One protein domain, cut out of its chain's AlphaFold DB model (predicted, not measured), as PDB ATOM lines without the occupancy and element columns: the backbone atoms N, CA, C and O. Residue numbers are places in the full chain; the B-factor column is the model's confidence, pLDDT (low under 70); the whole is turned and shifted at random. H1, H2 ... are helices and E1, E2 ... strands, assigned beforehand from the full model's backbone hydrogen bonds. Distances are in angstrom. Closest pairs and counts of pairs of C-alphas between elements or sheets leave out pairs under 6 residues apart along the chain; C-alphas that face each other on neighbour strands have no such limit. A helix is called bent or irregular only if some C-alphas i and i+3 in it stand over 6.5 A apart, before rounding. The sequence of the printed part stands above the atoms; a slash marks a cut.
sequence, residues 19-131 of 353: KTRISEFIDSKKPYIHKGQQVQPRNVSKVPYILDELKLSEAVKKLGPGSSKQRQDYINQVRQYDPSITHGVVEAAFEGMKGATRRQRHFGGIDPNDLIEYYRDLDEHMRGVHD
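What this domain is: This is residues 19 to 131 of the 353 residues of an uncharacterized protein of Streblomastix strix (UniProt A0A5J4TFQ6). What shape do these atoms make? A compact body of crossed helices is gathered round H2, with the small strand hairpin E1 and E2 packed on residues 87 to 92 of H5. Residues 122 to 131, of which 122 to 130 belong to H7, stick out as an arm. What is it made of? The printed part has 113 residues, with seven named helices and two named strands in the order H1 E1 E2 H2 H3 H4 H5 H6 H7; the class is mostly helix, and the sheet E1 - E2 is antiparallel. The whole is compact, with a radius of gyration of the C-alphas of 13.7 A and spans of 44 by 27 by 23 A.

How they stand to each other: How do the strands pair? E1, residues 32 to 34, and E2, residues 37 to 39, form an antiparallel hairpin; N 34 and O 37, 2.8 A apart, are within hydrogen-bond range. What is near this sheet? H5, residues 87 to 97, comes closest to E2 at the C-alphas of Val 39 and Val 89, 5.4 A apart. H5 forms a helical hairpin with H6, residues 100 to 107, at a steep tilt of 37 degrees, only just past shallow; their closest C-alphas, Gly 96 and Arg 103, are 4.0 A apart. Which helix is the hub? H2, residues 41 to 53, touches five helices: H5 (closest C-alphas Val 44 and Val 89, 5.3 A), H6 (Ser 45 and Phe 107, 6.4 A), H1, residues 19 to 28 (Ile 26 and Arg 42, 5.5 A), H4, residues 68 to 81 (Ile 50 and Val 78, 6.7 A), and H7, residues 112 to 130 (Tyr 49 and Ile 116, 4.5 A). H7 touches H2 with residues 112 to 120 alone, and their lines stand about perpendicular at 87 degrees. H3, residues 57 to 62, touches H5, the closest C-alphas being Lys 61 and Met 97, 6.6 A apart. Are the helix backbones complete? Every O i to N i+4 pair is within hydrogen-bond range in H1, H3, H4, H5, H6 and H7, and 7 of 9 are in H2. H2 is irregular, but only just: C-alphas 45 and 48 are 6.55 A apart.

Where its parts are: Where do the elements begin and end? H1 starts at C-alpha 19, (-62.210, 109.468, 35.089), and H7 ends at C-alpha 130, (-72.828, 95.069, 23.255). Which are longest? H7 measures 26.9 A, H4 20.3 A and H2 19.6 A from first to last C-alpha.

The domain as a whole: How far does it reach? The two C-alphas farthest apart, Gly 66 and Asp 131, are 45.6 A apart. Is it unbroken and sure? The printed part has no cut, and its links between elements are tight. Its mean pLDDT is 86.7, with residues 19 to 20, 65 to 66 and 128 to 131 under 70.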
ATOM      1  N   LYS A  19     -61.592 110.807  35.165       58.62
ATOM      2  CA  LYS A  19     -62.210 109.468  35.089       58.62
ATOM      3  C   LYS A  19     -61.525 108.430  35.992       58.62
ATOM      4  O   LYS A  19     -62.197 107.778  36.782       58.62
ATOM      5  N   THR A  20     -60.191 108.346  35.948       60.12
ATOM      6  CA  THR A  20     -59.395 107.431  36.791       60.12
ATOM      7  C   THR A  20     -59.596 107.728  38.277       60.12
ATOM      8  O   THR A  20     -59.770 106.827  39.088       60.12
ATOM      9  N   ARG A  21     -59.676 109.015  38.628       76.50
ATOM     10  CA  ARG A  21     -59.919 109.452  40.004       76.50
ATOM     11  C   ARG A  21     -61.333 109.114  40.497       76.50
ATOM     12  O   ARG A  21     -61.514 108.912  41.696       76.50
ATOM     13  N   ILE A  22     -62.328 109.090  39.609       81.50
ATOM     14  CA  ILE A  22     -63.724 108.784  39.949       81.50
ATOM     15  C   ILE A  22     -63.909 107.285  40.190       81.50
ATOM     16  O   ILE A  22     -64.449 106.920  41.233       81.50
ATOM     17  N   SER A  23     -63.422 106.427  39.288       82.50
ATOM     18  CA  SER A  23     -63.514 104.968  39.453       82.50
ATOM     19  C   SER A  23     -62.774 104.501  40.707       82.50
ATOM     20  O   SER A  23     -63.364 103.848  41.563       82.50
ATOM     21  N   GLU A  24     -61.528 104.952  40.897       83.50
ATOM     22  CA  GLU A  24     -60.742 104.647  42.099       83.50
ATOM     23  C   GLU A  24     -61.455 105.092  43.380       83.50
ATOM     24  O   GLU A  24     -61.437 104.391  44.394       83.50
ATOM     25  N   PHE A  25     -62.102 106.260  43.361       83.69
ATOM     26  CA  PHE A  25     -62.855 106.751  44.509       83.69
ATOM     27  C   PHE A  25     -64.077 105.878  44.819       83.69
ATOM     28  O   PHE A  25     -64.333 105.583  45.988       83.69
ATOM     29  N   ILE A  26     -64.842 105.497  43.797       83.81
ATOM     30  CA  ILE A  26     -66.045 104.678  43.963       83.81
ATOM     31  C   ILE A  26     -65.674 103.309  44.539       83.81
ATOM     32  O   ILE A  26     -66.315 102.868  45.496       83.81
ATOM     33  N   ASP A  27     -64.616 102.691  44.015       84.19
ATOM     34  CA  ASP A  27     -64.200 101.337  44.385       84.19
ATOM     35  C   ASP A  27     -63.485 101.289  45.742       84.19
ATOM     36  O   ASP A  27     -63.653 100.345  46.515       84.19
ATOM     37  N   SER A  28     -62.718 102.328  46.088       83.25
ATOM     38  CA  SER A  28     -61.997 102.385  47.369       83.25
ATOM     39  C   SER A  28     -62.888 102.729  48.565       83.25
ATOM     40  O   SER A  28     -62.514 102.481  49.719       83.25
ATOM     41  N   LYS A  29     -64.064 103.319  48.333       84.56
ATOM     42  CA  LYS A  29     -64.906 103.815  49.418       84.56
ATOM     43  C   LYS A  29     -65.773 102.710  50.012       84.56
ATOM     44  O   LYS A  29     -66.613 102.105  49.355       84.56
ATOM     45  N   LYS A  30     -65.629 102.512  51.323       86.50
ATOM     46  CA  LYS A  30     -66.402 101.516  52.072       86.50
ATOM     47  C   LYS A  30     -67.867 101.945  52.260       86.50
ATOM     48  O   LYS A  30     -68.137 103.145  52.400       86.50
ATOM     49  N   PRO A  31     -68.808 100.983  52.329       89.94
ATOM     50  CA  PRO A  31     -70.180 101.238  52.756       89.94
ATOM     51  C   PRO A  31     -70.242 101.975  54.093       89.94
ATOM     52  O   PRO A  31     -69.419 101.744  54.987       89.94
ATOM     53  N   TYR A  32     -71.223 102.867  54.231       88.81
ATOM     54  CA  TYR A  32     -71.383 103.660  55.445       88.81
ATOM     55  C   TYR A  32     -72.835 103.824  55.879       88.81
ATOM     56  O   TYR A  32     -73.751 103.641  55.085       88.81
ATOM     57  N   ILE A  33     -73.049 104.164  57.149       88.19
ATOM     58  CA  ILE A  33     -74.386 104.361  57.713       88.19
ATOM     59  C   ILE A  33     -74.820 105.816  57.501       88.19
ATOM     60  O   ILE A  33     -74.157 106.755  57.938       88.19
ATOM     61  N   HIS A  34     -75.967 106.012  56.860       86.62
ATOM     62  CA  HIS A  34     -76.616 107.310  56.708       86.62
ATOM     63  C   HIS A  34     -78.060 107.208  57.198       86.62
ATOM     64  O   HIS A  34     -78.832 106.402  56.689       86.62
ATOM     65  N   LYS A  35     -78.413 108.006  58.215       85.19
ATOM     66  CA  LYS A  35     -79.760 108.032  58.826       85.19
ATOM     67  C   LYS A  35     -80.302 106.640  59.186       85.19
ATOM     68  O   LYS A  35     -81.454 106.318  58.928       85.19
ATOM     69  N   GLY A  36     -79.442 105.805  59.768       82.38
ATOM     70  CA  GLY A  36     -79.797 104.449  60.198       82.38
ATOM     71  C   GLY A  36     -79.830 103.402  59.081       82.38
ATOM     72  O   GLY A  36     -80.045 102.235  59.376       82.38
ATOM     73  N   GLN A  37     -79.573 103.777  57.824       86.62
ATOM     74  CA  GLN A  37     -79.517 102.843  56.698       86.62
ATOM     75  C   GLN A  37     -78.085 102.662  56.199       86.62
ATOM     76  O   GLN A  37     -77.306 103.617  56.147       86.62
ATOM     77  N   GLN A  38     -77.734 101.436  55.813       89.25
ATOM     78  CA  GLN A  38     -76.464 101.162  55.152       89.25
ATOM     79  C   GLN A  38     -76.528 101.653  53.702       89.25
ATOM     80  O   GLN A  38     -77.440 101.319  52.948       89.25
ATOM     81  N   VAL A  39     -75.548 102.462  53.321       90.44
ATOM     82  CA  VAL A  39     -75.480 103.140  52.033       90.44
ATOM     83  C   VAL A  39     -74.203 102.731  51.312       90.44
ATOM     84  O   VAL A  39     -73.096 102.849  51.844       90.44
ATOM     85  N   GLN A  40     -74.366 102.265  50.075       91.00
ATOM     86  CA  GLN A  40     -73.255 101.920  49.194       91.00
ATOM     87  C   GLN A  40     -72.815 103.149  48.381       91.00
ATOM     88  O   GLN A  40     -73.635 103.718  47.656       91.00
ATOM     89  N   PRO A  41     -71.537 103.564  48.457       89.88
ATOM     90  CA  PRO A  41     -71.023 104.724  47.732       89.88
ATOM     91  C   PRO A  41     -71.236 104.661  46.222       89.88
ATOM     92  O   PRO A  41     -71.595 105.679  45.642       89.88
ATOM     93  N   ARG A  42     -71.095 103.473  45.620       90.62
ATOM     94  CA  ARG A  42     -71.334 103.233  44.190       90.62
ATOM     95  C   ARG A  42     -72.764 103.557  43.761       90.62
ATOM     96  O   ARG A  42     -72.977 104.157  42.713       90.62
ATOM     97  N   ASN A  43     -73.747 103.215  44.592       93.00
ATOM     98  CA  ASN A  43     -75.143 103.528  44.292       93.00
ATOM     99  C   ASN A  43     -75.404 105.023  44.508       93.00
ATOM    100  O   ASN A  43     -76.114 105.637  43.722       93.00
ATOM    101  N   VAL A  44     -74.771 105.639  45.515       93.25
ATOM    102  CA  VAL A  44     -74.865 107.090  45.756       93.25
ATOM    103  C   VAL A  44     -74.308 107.881  44.575       93.25
ATOM    104  O   VAL A  44     -74.947 108.835  44.142       93.25
ATOM    105  N   SER A  45     -73.147 107.494  44.039       92.44
ATOM    106  CA  SER A  45     -72.517 108.169  42.899       92.44
ATOM    107  C   SER A  45     -73.300 108.026  41.596       92.44
ATOM    108  O   SER A  45     -73.179 108.903  40.748       92.44
ATOM    109  N   LYS A  46     -74.125 106.981  41.452       93.12
ATOM    110  CA  LYS A  46     -74.999 106.763  40.285       93.12
ATOM    111  C   LYS A  46     -76.231 107.680  40.276       93.12
ATOM    112  O   LYS A  46     -76.730 108.029  39.211       93.12
ATOM    113  N   VAL A  47     -76.722 108.109  41.443       94.81
ATOM    114  CA  VAL A  47     -77.949 108.925  41.552       94.81
ATOM    115  C   VAL A  47     -77.896 110.242  40.753       94.81
ATOM    116  O   VAL A  47     -78.891 110.540  40.099       94.81
ATOM    117  N   PRO A  48     -76.800 111.033  40.745       94.81
ATOM    118  CA  PRO A  48     -76.688 112.218  39.891       94.81
ATOM    119  C   PRO A  48     -76.990 111.961  38.410       94.81
ATOM    120  O   PRO A  48     -77.715 112.748  37.815       94.81
ATOM    121  N   TYR A  49     -76.492 110.855  37.851       94.38
ATOM    122  CA  TYR A  49     -76.770 110.444  36.471       94.38
ATOM    123  C   TYR A  49     -78.257 110.132  36.259       94.38
ATOM    124  O   TYR A  49     -78.870 110.659  35.339       94.38
ATOM    125  N   ILE A  50     -78.879 109.378  37.170       94.19
ATOM    126  CA  ILE A  50     -80.319 109.067  37.093       94.19
ATOM    127  C   ILE A  50     -81.169 110.342  37.172       94.19
ATOM    128  O   ILE A  50     -82.145 110.499  36.446       94.19
ATOM    129  N   LEU A  51     -80.802 111.281  38.048       94.44
ATOM    130  CA  LEU A  51     -81.496 112.564  38.158       94.44
ATOM    131  C   LEU A  51     -81.363 113.422  36.900       94.44
ATOM    132  O   LEU A  51     -82.257 114.222  36.628       94.44
ATOM    133  N   ASP A  52     -80.250 113.297  36.181       94.19
ATOM    134  CA  ASP A  52     -80.027 113.987  34.914       94.19
ATOM    135  C   ASP A  52     -80.913 113.402  33.807       94.19
ATOM    136  O   ASP A  52     -81.644 114.147  33.158       94.19
ATOM    137  N   GLU A  53     -80.964 112.071  33.691       93.00
ATOM    138  CA  GLU A  53     -81.865 111.356  32.770       93.00
ATOM    139  C   GLU A  53     -83.348 111.681  33.035       93.00
ATOM    140  O   GLU A  53     -84.122 111.921  32.110       93.00
ATOM    141  N   LEU A  54     -83.743 111.790  34.308       93.06
ATOM    142  CA  LEU A  54     -85.100 112.180  34.705       93.06
ATOM    143  C   LEU A  54     -85.367 113.697  34.613       93.06
ATOM    144  O   LEU A  54     -86.482 114.135  34.894       93.06
ATOM    145  N   LYS A  55     -84.368 114.519  34.257       93.38
ATOM    146  CA  LYS A  55     -84.448 115.996  34.236       93.38
ATOM    147  C   LYS A  55     -84.840 116.622  35.589       93.38
ATOM    148  O   LYS A  55     -85.438 117.695  35.652       93.38
ATOM    149  N   LEU A  56     -84.471 115.973  36.695       91.00
ATOM    150  CA  LEU A  56     -84.766 116.397  38.074       91.00
ATOM    151  C   LEU A  56     -83.580 117.077  38.772       91.00
ATOM    152  O   LEU A  56     -83.717 117.561  39.900       91.00
ATOM    153  N   SER A  57     -82.405 117.119  38.137       86.56
ATOM    154  CA  SER A  57     -81.157 117.602  38.742       86.56
ATOM    155  C   SER A  57     -81.266 119.034  39.297       86.56
ATOM    156  O   SER A  57     -80.813 119.305  40.415       86.56
ATOM    157  N   GLU A  58     -81.923 119.947  38.574       86.69
ATOM    158  CA  GLU A  58     -82.200 121.308  39.048       86.69
ATOM    159  C   GLU A  58     -83.242 121.357  40.165       86.69
ATOM    160  O   GLU A  58     -83.070 122.090  41.144       86.69
ATOM    161  N   ALA A  59     -84.317 120.577  40.035       86.88
ATOM    162  CA  ALA A  59     -85.396 120.541  41.012       86.88
ATOM    163  C   ALA A  59     -84.869 120.096  42.384       86.88
ATOM    164  O   ALA A  59     -85.174 120.714  43.404       86.88
ATOM    165  N   VAL A  60     -83.981 119.096  42.408       86.38
ATOM    166  CA  VAL A  60     -83.344 118.602  43.638       86.38
ATOM    167  C   VAL A  60     -82.435 119.650  44.286       86.38
ATOM    168  O   VAL A  60     -82.423 119.774  45.516       86.38
ATOM    169  N   LYS A  61     -81.705 120.443  43.489       85.06
ATOM    170  CA  LYS A  61     -80.870 121.547  44.000       85.06
ATOM    171  C   LYS A  61     -81.716 122.648  44.651       85.06
ATOM    172  O   LYS A  61     -81.298 123.200  45.666       85.06
ATOM    173  N   LYS A  62     -82.909 122.921  44.108       86.00
ATOM    174  CA  LYS A  62     -83.851 123.947  44.597       86.00
ATOM    175  C   LYS A  62     -84.733 123.477  45.768       86.00
ATOM    176  O   LYS A  62     -85.412 124.300  46.374       86.00
ATOM    177  N   LEU A  63     -84.710 122.189  46.136       84.81
ATOM    178  CA  LEU A  63     -85.481 121.664  47.275       84.81
ATOM    179  C   LEU A  63     -85.103 122.356  48.592       84.81
ATOM    180  O   LEU A  63     -83.998 122.169  49.123       84.81
ATOM    181  N   GLY A  64     -86.068 123.059  49.176       76.81
ATOM    182  CA  GLY A  64     -85.966 123.648  50.504       76.81
ATOM    183  C   GLY A  64     -86.143 122.635  51.647       76.81
ATOM    184  O   GLY A  64     -86.393 121.446  51.422       76.81
ATOM    185  N   PRO A  65     -86.007 123.091  52.904       68.88
ATOM    186  CA  PRO A  65     -86.250 122.271  54.094       68.88
ATOM    187  C   PRO A  65     -87.734 121.910  54.317       68.88
ATOM    188  O   PRO A  65     -88.002 120.944  55.020       68.88
ATOM    189  N   GLY A  66     -88.688 122.630  53.707       67.88
ATOM    190  CA  GLY A  66     -90.137 122.392  53.854       67.88
ATOM    191  C   GLY A  66     -90.788 121.505  52.781       67.88
ATOM    192  O   GLY A  66     -91.945 121.121  52.915       67.88
ATOM    193  N   SER A  67     -90.072 121.140  51.717       80.25
ATOM    194  CA  SER A  67     -90.616 120.412  50.556       80.25
ATOM    195  C   SER A  67     -90.559 118.885  50.735       80.25
ATOM    196  O   SER A  67     -90.036 118.169  49.883       80.25
ATOM    197  N   SER A  68     -91.071 118.377  51.865       83.19
ATOM    198  CA  SER A  68     -91.015 116.948  52.227       83.19
ATOM    199  C   SER A  68     -91.710 116.049  51.193       83.19
ATOM    200  O   SER A  68     -91.134 115.059  50.749       83.19
ATOM    201  N   LYS A  69     -92.905 116.448  50.729       89.00
ATOM    202  CA  LYS A  69     -93.697 115.678  49.754       89.00
ATOM    203  C   LYS A  69     -92.988 115.553  48.401       89.00
ATOM    204  O   LYS A  69     -92.691 114.447  47.976       89.00
ATOM    205  N   GLN A  70     -92.589 116.682  47.807       90.00
ATOM    206  CA  GLN A  70     -91.826 116.706  46.546       90.00
ATOM    207  C   GLN A  70     -90.525 115.902  46.642       90.00
ATOM    208  O   GLN A  70     -90.136 115.202  45.714       90.00
ATOM    209  N   ARG A  71     -89.841 115.989  47.788       90.81
ATOM    210  CA  ARG A  71     -88.624 115.218  48.033       90.81
ATOM    211  C   ARG A  71     -88.900 113.716  48.017       90.81
ATOM    212  O   ARG A  71     -88.110 112.987  47.424       90.81
ATOM    213  N   GLN A  72     -89.993 113.272  48.635       91.31
ATOM    214  CA  GLN A  72     -90.409 111.873  48.611       91.31
ATOM    215  C   GLN A  72     -90.773 111.414  47.196       91.31
ATOM    216  O   GLN A  72     -90.364 110.329  46.790       91.31
ATOM    217  N   ASP A  73     -91.470 112.258  46.433       93.50
ATOM    218  CA  ASP A  73     -91.857 111.965  45.051       93.50
ATOM    219  C   ASP A  73     -90.624 111.738  44.167       93.50
ATOM    220  O   ASP A  73     -90.531 110.718  43.487       93.50
ATOM    221  N   TYR A  74     -89.614 112.611  44.251       93.25
ATOM    222  CA  TYR A  74     -88.363 112.422  43.508       93.25
ATOM    223  C   TYR A  74     -87.591 111.182  43.958       93.25
ATOM    224  O   TYR A  74     -87.007 110.489  43.127       93.25
ATOM    225  N   ILE A  75     -87.587 110.872  45.259       93.25
ATOM    226  CA  ILE A  75     -86.962 109.638  45.748       93.25
ATOM    227  C   ILE A  75     -87.663 108.419  45.146       93.25
ATOM    228  O   ILE A  75     -86.994 107.489  44.700       93.25
ATOM    229  N   ASN A  76     -88.994 108.427  45.092       94.25
ATOM    230  CA  ASN A  76     -89.762 107.340  44.498       94.25
ATOM    231  C   ASN A  76     -89.493 107.213  42.991       94.25
ATOM    232  O   ASN A  76     -89.296 106.096  42.527       94.25
ATOM    233  N   GLN A  77     -89.388 108.322  42.250       94.62
ATOM    234  CA  GLN A  77     -89.042 108.304  40.819       94.62
ATOM    235  C   GLN A  77     -87.650 107.702  40.562       94.62
ATOM    236  O   GLN A  77     -87.502 106.838  39.703       94.62
ATOM    237  N   VAL A  78     -86.638 108.075  41.355       94.69
ATOM    238  CA  VAL A  78     -85.288 107.482  41.247       94.69
ATOM    239  C   VAL A  78     -85.315 105.979  41.538       94.69
ATOM    240  O   VAL A  78     -84.648 105.206  40.857       94.69
ATOM    241  N   ARG A  79     -86.107 105.550  42.525       94.19
ATOM    242  CA  ARG A  79     -86.262 104.127  42.871       94.19
ATOM    243  C   ARG A  79     -87.054 103.333  41.835       94.19
ATOM    244  O   ARG A  79     -86.831 102.138  41.707       94.19
ATOM    245  N   GLN A  80     -87.983 103.970  41.123       94.06
ATOM    246  CA  GLN A  80     -88.677 103.351  39.993       94.06
ATOM    247  C   GLN A  80     -87.732 103.156  38.805       94.06
ATOM    248  O   GLN A  80     -87.804 102.124  38.148       94.06
ATOM    249  N   TYR A  81     -86.829 104.112  38.565       93.75
ATOM    250  CA  TYR A  81     -85.812 104.003  37.519       93.75
ATOM    251  C   TYR A  81     -84.788 102.897  37.818       93.75
ATOM    252  O   TYR A  81     -84.429 102.125  36.935       93.75
ATOM    253  N   ASP A  82     -84.324 102.803  39.067       90.75
ATOM    254  CA  ASP A  82     -83.410 101.750  39.510       90.75
ATOM    255  C   ASP A  82     -83.851 101.169  40.870       90.75
ATOM    256  O   ASP A  82     -83.533 101.733  41.927       90.75
ATOM    257  N   PRO A  83     -84.552 100.015  40.867       90.56
ATOM    258  CA  PRO A  83     -85.042  99.371  42.085       90.56
ATOM    259  C   PRO A  83     -83.945  98.923  43.058       90.56
ATOM    260  O   PRO A  83     -84.229  98.709  44.238       90.56
ATOM    261  N   SER A  84     -82.691  98.797  42.601       89.25
ATOM    262  CA  SER A  84     -81.556  98.421  43.460       89.25
ATOM    263  C   SER A  84     -81.135  99.543  44.420       89.25
ATOM    264  O   SER A  84     -80.398  99.319  45.387       89.25
ATOM    265  N   ILE A  85     -81.614 100.768  44.181       91.88
ATOM    266  CA  ILE A  85     -81.286 101.942  44.978       91.88
ATOM    267  C   ILE A  85     -82.253 102.063  46.162       91.88
ATOM    268  O   ILE A  85     -83.473 102.154  46.021       91.88
ATOM    269  N   THR A  86     -81.699 102.109  47.375       91.81
ATOM    270  CA  THR A  86     -82.486 102.285  48.601       91.81
ATOM    271  C   THR A  86     -82.789 103.757  48.879       91.81
ATOM    272  O   THR A  86     -82.106 104.666  48.407       91.81
ATOM    273  N   HIS A  87     -83.803 104.007  49.709       91.94
ATOM    274  CA  HIS A  87     -84.192 105.357  50.123       91.94
ATOM    275  C   HIS A  87     -83.006 106.179  50.667       91.94
ATOM    276  O   HIS A  87     -82.751 107.292  50.210       91.94
ATOM    277  N   GLY A  88     -82.233 105.612  51.598       90.81
ATOM    278  CA  GLY A  88     -81.084 106.272  52.220       90.81
ATOM    279  C   GLY A  88     -79.954 106.598  51.245       90.81
ATOM    280  O   GLY A  88     -79.256 107.593  51.440       90.81
ATOM    281  N   VAL A  89     -79.799 105.820  50.167       93.81
ATOM    282  CA  VAL A  89     -78.841 106.118  49.090       93.81
ATOM    283  C   VAL A  89     -79.247 107.394  48.352       93.81
ATOM    284  O   VAL A  89     -78.413 108.285  48.172       93.81
ATOM    285  N   VAL A  90     -80.523 107.514  47.969       94.06
ATOM    286  CA  VAL A  90     -81.028 108.712  47.278       94.06
ATOM    287  C   VAL A  90     -80.937 109.936  48.185       94.06
ATOM    288  O   VAL A  90     -80.490 111.001  47.758       94.06
ATOM    289  N   GLU A  91     -81.278 109.791  49.467       92.25
ATOM    290  CA  GLU A  91     -81.156 110.892  50.420       92.25
ATOM    291  C   GLU A  91     -79.718 111.387  50.589       92.25
ATOM    292  O   GLU A  91     -79.490 112.601  50.600       92.25
ATOM    293  N   ALA A  92     -78.763 110.460  50.699       92.38
ATOM    294  CA  ALA A  92     -77.344 110.773  50.797       92.38
ATOM    295  C   ALA A  92     -76.858 111.530  49.549       92.38
ATOM    296  O   ALA A  92     -76.134 112.524  49.660       92.38
ATOM    297  N   ALA A  93     -77.300 111.111  48.361       93.75
ATOM    298  CA  ALA A  93     -76.989 111.801  47.114       93.75
ATOM    299  C   ALA A  93     -77.583 113.220  47.076       93.75
ATOM    300  O   ALA A  93     -76.865 114.178  46.779       93.75
ATOM    301  N   PHE A  94     -78.853 113.387  47.464       92.50
ATOM    302  CA  PHE A  94     -79.507 114.700  47.531       92.50
ATOM    303  C   PHE A  94     -78.768 115.643  48.486       92.50
ATOM    304  O   PHE A  94     -78.599 116.824  48.191       92.50
ATOM    305  N   GLU A  95     -78.302 115.146  49.635       89.94
ATOM    306  CA  GLU A  95     -77.479 115.940  50.548       89.94
ATOM    307  C   GLU A  95     -76.129 116.311  49.931       89.94
ATOM    308  O   GLU A  95     -75.703 117.462  50.061       89.94
ATOM    309  N   GLY A  96     -75.487 115.379  49.222       90.25
ATOM    310  CA  GLY A  96     -74.239 115.603  48.496       90.25
ATOM    311  C   GLY A  96     -74.333 116.700  47.432       90.25
ATOM    312  O   GLY A  96     -73.378 117.456  47.247       90.25
ATOM    313  N   MET A  97     -75.489 116.845  46.780       89.12
ATOM    314  CA  MET A  97     -75.719 117.852  45.736       89.12
ATOM    315  C   MET A  97     -75.909 119.278  46.277       89.12
ATOM    316  O   MET A  97     -75.719 120.235  45.530       89.12
ATOM    317  N   LYS A  98     -76.234 119.449  47.567       86.88
ATOM    318  CA  LYS A  98     -76.564 120.760  48.165       86.88
ATOM    319  C   LYS A  98     -75.360 121.604  48.605       86.88
ATOM    320  O   LYS A  98     -75.554 122.730  49.050       86.88
ATOM    321  N   GLY A  99     -74.123 121.102  48.531       85.62
ATOM    322  CA  GLY A  99     -72.942 121.933  48.816       85.62
ATOM    323  C   GLY A  99     -71.626 121.180  49.004       85.62
ATOM    324  O   GLY A  99     -71.612 119.975  49.247       85.62
ATOM    325  N   ALA A 100     -70.505 121.908  48.953       84.94
ATOM    326  CA  ALA A 100     -69.149 121.343  48.911       84.94
ATOM    327  C   ALA A 100     -68.799 120.435  50.108       84.94
ATOM    328  O   ALA A 100     -68.222 119.363  49.937       84.94
ATOM    329  N   THR A 101     -69.185 120.806  51.334       86.12
ATOM    330  CA  THR A 101     -68.906 119.974  52.520       86.12
ATOM    331  C   THR A 101     -69.666 118.651  52.488       86.12
ATOM    332  O   THR A 101     -69.118 117.618  52.871       86.12
ATOM    333  N   ARG A 102     -70.926 118.670  52.038       88.19
ATOM    334  CA  ARG A 102     -71.766 117.469  51.930       88.19
ATOM    335  C   ARG A 102     -71.332 116.614  50.738       88.19
ATOM    336  O   ARG A 102     -71.194 115.404  50.884       88.19
ATOM    337  N   ARG A 103     -70.975 117.248  49.618       90.06
ATOM    338  CA  ARG A 103     -70.324 116.628  48.455       90.06
ATOM    339  C   ARG A 103     -69.059 115.875  48.853       90.06
ATOM    340  O   ARG A 103     -68.893 114.725  48.477       90.06
ATOM    341  N   GLN A 104     -68.205 116.464  49.694       86.44
ATOM    342  CA  GLN A 104     -67.024 115.765  50.208       86.44
ATOM    343  C   GLN A 104     -67.382 114.489  50.981       86.44
ATOM    344  O   GLN A 104     -66.664 113.497  50.887       86.44
ATOM    345  N   ARG A 105     -68.481 114.501  51.748       85.19
ATOM    346  CA  ARG A 105     -68.926 113.337  52.529       85.19
ATOM    347  C   ARG A 105     -69.463 112.231  51.632       85.19
ATOM    348  O   ARG A 105     -69.021 111.094  51.752       85.19
ATOM    349  N   HIS A 106     -70.365 112.551  50.711       89.81
ATOM    350  CA  HIS A 106     -71.068 111.539  49.916       89.81
ATOM    351  C   HIS A 106     -70.307 111.158  48.640       89.81
ATOM    352  O   HIS A 106     -70.126 109.970  48.383       89.81
ATOM    353  N   PHE A 107     -69.721 112.135  47.949       89.44
ATOM    354  CA  PHE A 107     -69.035 111.989  46.659       89.44
ATOM    355  C   PHE A 107     -67.511 112.182  46.724       89.44
ATOM    356  O   PHE A 107     -66.860 112.285  45.696       89.44
ATOM    357  N   GLY A 108     -66.908 112.316  47.912       84.25
ATOM    358  CA  GLY A 108     -65.444 112.453  48.018       84.25
ATOM    359  C   GLY A 108     -64.885 113.770  47.484       84.25
ATOM    360  O   GLY A 108     -63.671 113.927  47.377       84.25
ATOM    361  N   GLY A 109     -65.766 114.725  47.186       85.50
ATOM    362  CA  GLY A 109     -65.417 116.027  46.628       85.50
ATOM    363  C   GLY A 109     -65.524 116.079  45.108       85.50
ATOM    364  O   GLY A 109     -65.310 117.150  44.551       85.50
ATOM    365  N   ILE A 110     -65.882 114.966  44.462       89.31
ATOM    366  CA  ILE A 110     -66.158 114.899  43.024       89.31
ATOM    367  C   ILE A 110     -67.407 115.728  42.714       89.31
ATOM    368  O   ILE A 110     -68.372 115.714  43.492       89.31
ATOM    369  N   ASP A 111     -67.373 116.483  41.617       89.94
ATOM    370  CA  ASP A 111     -68.534 117.235  41.158       89.94
ATOM    371  C   ASP A 111     -69.629 116.275  40.656       89.94
ATOM    372  O   ASP A 111     -69.323 115.345  39.912       89.94
ATOM    373  N   PRO A 112     -70.907 116.465  41.037       90.81
ATOM    374  CA  PRO A 112     -72.014 115.725  40.440       90.81
ATOM    375  C   PRO A 112     -72.016 115.721  38.906       90.81
ATOM    376  O   PRO A 112     -72.422 114.716  38.335       90.81
ATOM    377  N   ASN A 113     -71.549 116.787  38.250       91.44
ATOM    378  CA  ASN A 113     -71.459 116.827  36.787       91.44
ATOM    379  C   ASN A 113     -70.397 115.853  36.249       91.44
ATOM    380  O   ASN A 113     -70.675 115.126  35.300       91.44
ATOM    381  N   ASP A 114     -69.237 115.758  36.906       91.12
ATOM    382  CA  ASP A 114     -68.196 114.787  36.541       91.12
ATOM    383  C   ASP A 114     -68.695 113.342  36.736       91.12
ATOM    384  O   ASP A 114     -68.334 112.440  35.983       91.12
ATOM    385  N   LEU A 115     -69.539 113.109  37.752       91.44
ATOM    386  CA  LEU A 115     -70.190 111.812  37.962       91.44
ATOM    387  C   LEU A 115     -71.172 111.492  36.831       91.44
ATOM    388  O   LEU A 115     -71.193 110.360  36.362       91.44
ATOM    389  N   ILE A 116     -71.970 112.470  36.391       91.75
ATOM    390  CA  ILE A 116     -72.896 112.299  35.263       91.75
ATOM    391  C   ILE A 116     -72.122 111.899  34.004       91.75
ATOM    392  O   ILE A 116     -72.473 110.901  33.381       91.75
ATOM    393  N   GLU A 117     -71.051 112.623  33.673       90.44
ATOM    394  CA  GLU A 117     -70.207 112.327  32.508       90.44
ATOM    395  C   GLU A 117     -69.591 110.924  32.605       90.44
ATOM    396  O   GLU A 117     -69.729 110.127  31.683       90.44
ATOM    397  N   TYR A 118     -69.019 110.574  33.763       91.38
ATOM    398  CA  TYR A 118     -68.442 109.249  33.994       91.38
ATOM    399  C   TYR A 118     -69.443 108.109  33.755       91.38
ATOM    400  O   TYR A 118     -69.092 107.104  33.139       91.38
ATOM    401  N   TYR A 119     -70.684 108.240  34.235       90.62
ATOM    402  CA  TYR A 119     -71.700 107.204  34.028       90.62
ATOM    403  C   TYR A 119     -72.282 107.210  32.610       90.62
ATOM    404  O   TYR A 119     -72.624 106.132  32.129       90.62
ATOM    405  N   ARG A 120     -72.348 108.363  31.927       89.69
ATOM    406  CA  ARG A 120     -72.689 108.429  30.493       89.69
ATOM    407  C   ARG A 120     -71.660 107.675  29.657       89.69
ATOM    408  O   ARG A 120     -72.041 106.778  28.918       89.69
ATOM    409  N   ASP A 121     -70.374 107.958  29.858       87.12
ATOM    410  CA  ASP A 121     -69.285 107.248  29.176       87.12
ATOM    411  C   ASP A 121     -69.326 105.739  29.446       87.12
ATOM    412  O   ASP A 121     -69.066 104.928  28.560       87.12
ATOM    413  N   LEU A 122     -69.612 105.350  30.693       86.06
ATOM    414  CA  LEU A 122     -69.672 103.947  31.093       86.06
ATOM    415  C   LEU A 122     -70.847 103.233  30.418       86.06
ATOM    416  O   LEU A 122     -70.679 102.111  29.947       86.06
ATOM    417  N   ASP A 123     -72.010 103.879  30.341       84.94
ATOM    418  CA  ASP A 123     -73.186 103.345  29.653       84.94
ATOM    419  C   ASP A 123     -72.968 103.276  28.133       84.94
ATOM    420  O   ASP A 123     -73.241 102.245  27.525       84.94
ATOM    421  N   GLU A 124     -72.379 104.308  27.521       83.88
ATOM    422  CA  GLU A 124     -71.963 104.293  26.111       83.88
ATOM    423  C   GLU A 124     -70.959 103.178  25.823       83.88
ATOM    424  O   GLU A 124     -71.089 102.482  24.819       83.88
ATOM    425  N   HIS A 125     -69.985 102.958  26.708       81.31
ATOM    426  CA  HIS A 125     -69.023 101.875  26.555       81.31
ATOM    427  C   HIS A 125     -69.696 100.505  26.675       81.31
ATOM    428  O   HIS A 125     -69.453  99.643  25.838       81.31
ATOM    429  N   MET A 126     -70.582 100.297  27.654       76.69
ATOM    430  CA  MET A 126     -71.323  99.035  27.771       76.69
ATOM    431  C   MET A 126     -72.242  98.793  26.569       76.69
ATOM    432  O   MET A 126     -72.304  97.672  26.067       76.69
ATOM    433  N   ARG A 127     -72.915  99.835  26.069       72.88
ATOM    434  CA  ARG A 127     -73.746  99.756  24.863       72.88
ATOM    435  C   ARG A 127     -72.906  99.502  23.617       72.88
ATOM    436  O   ARG A 127     -73.274  98.640  22.843       72.88
ATOM    437  N   GLY A 128     -71.771 100.173  23.440       63.25
ATOM    438  CA  GLY A 128     -70.872  99.980  22.296       63.25
ATOM    439  C   GLY A 128     -70.130  98.639  22.307       63.25
ATOM    440  O   GLY A 128     -69.828  98.101  21.247       63.25
ATOM    441  N   VAL A 129     -69.870  98.067  23.488       55.72
ATOM    442  CA  VAL A 129     -69.341  96.699  23.650       55.72
ATOM    443  C   VAL A 129     -70.414  95.642  23.347       55.72
ATOM    444  O   VAL A 129     -70.075  94.550  22.894       55.72
ATOM    445  N   HIS A 130     -71.698  95.957  23.549       47.72
ATOM    446  CA  HIS A 130     -72.828  95.069  23.255       47.72
ATOM    447  C   HIS A 130     -73.585  95.383  21.958       47.72
ATOM    448  O   HIS A 130     -74.508  94.646  21.619       47.72
ATOM    449  N   ASP A 131     -73.200  96.424  21.223       47.94
ATOM    450  CA  ASP A 131     -73.722  96.733  19.897       47.94
ATOM    451  C   ASP A 131     -72.887  95.968  18.857       47.94
ATOM    452  O   ASP A 131     -71.752  96.371  18.564       47.94
TER     453      ASP A 131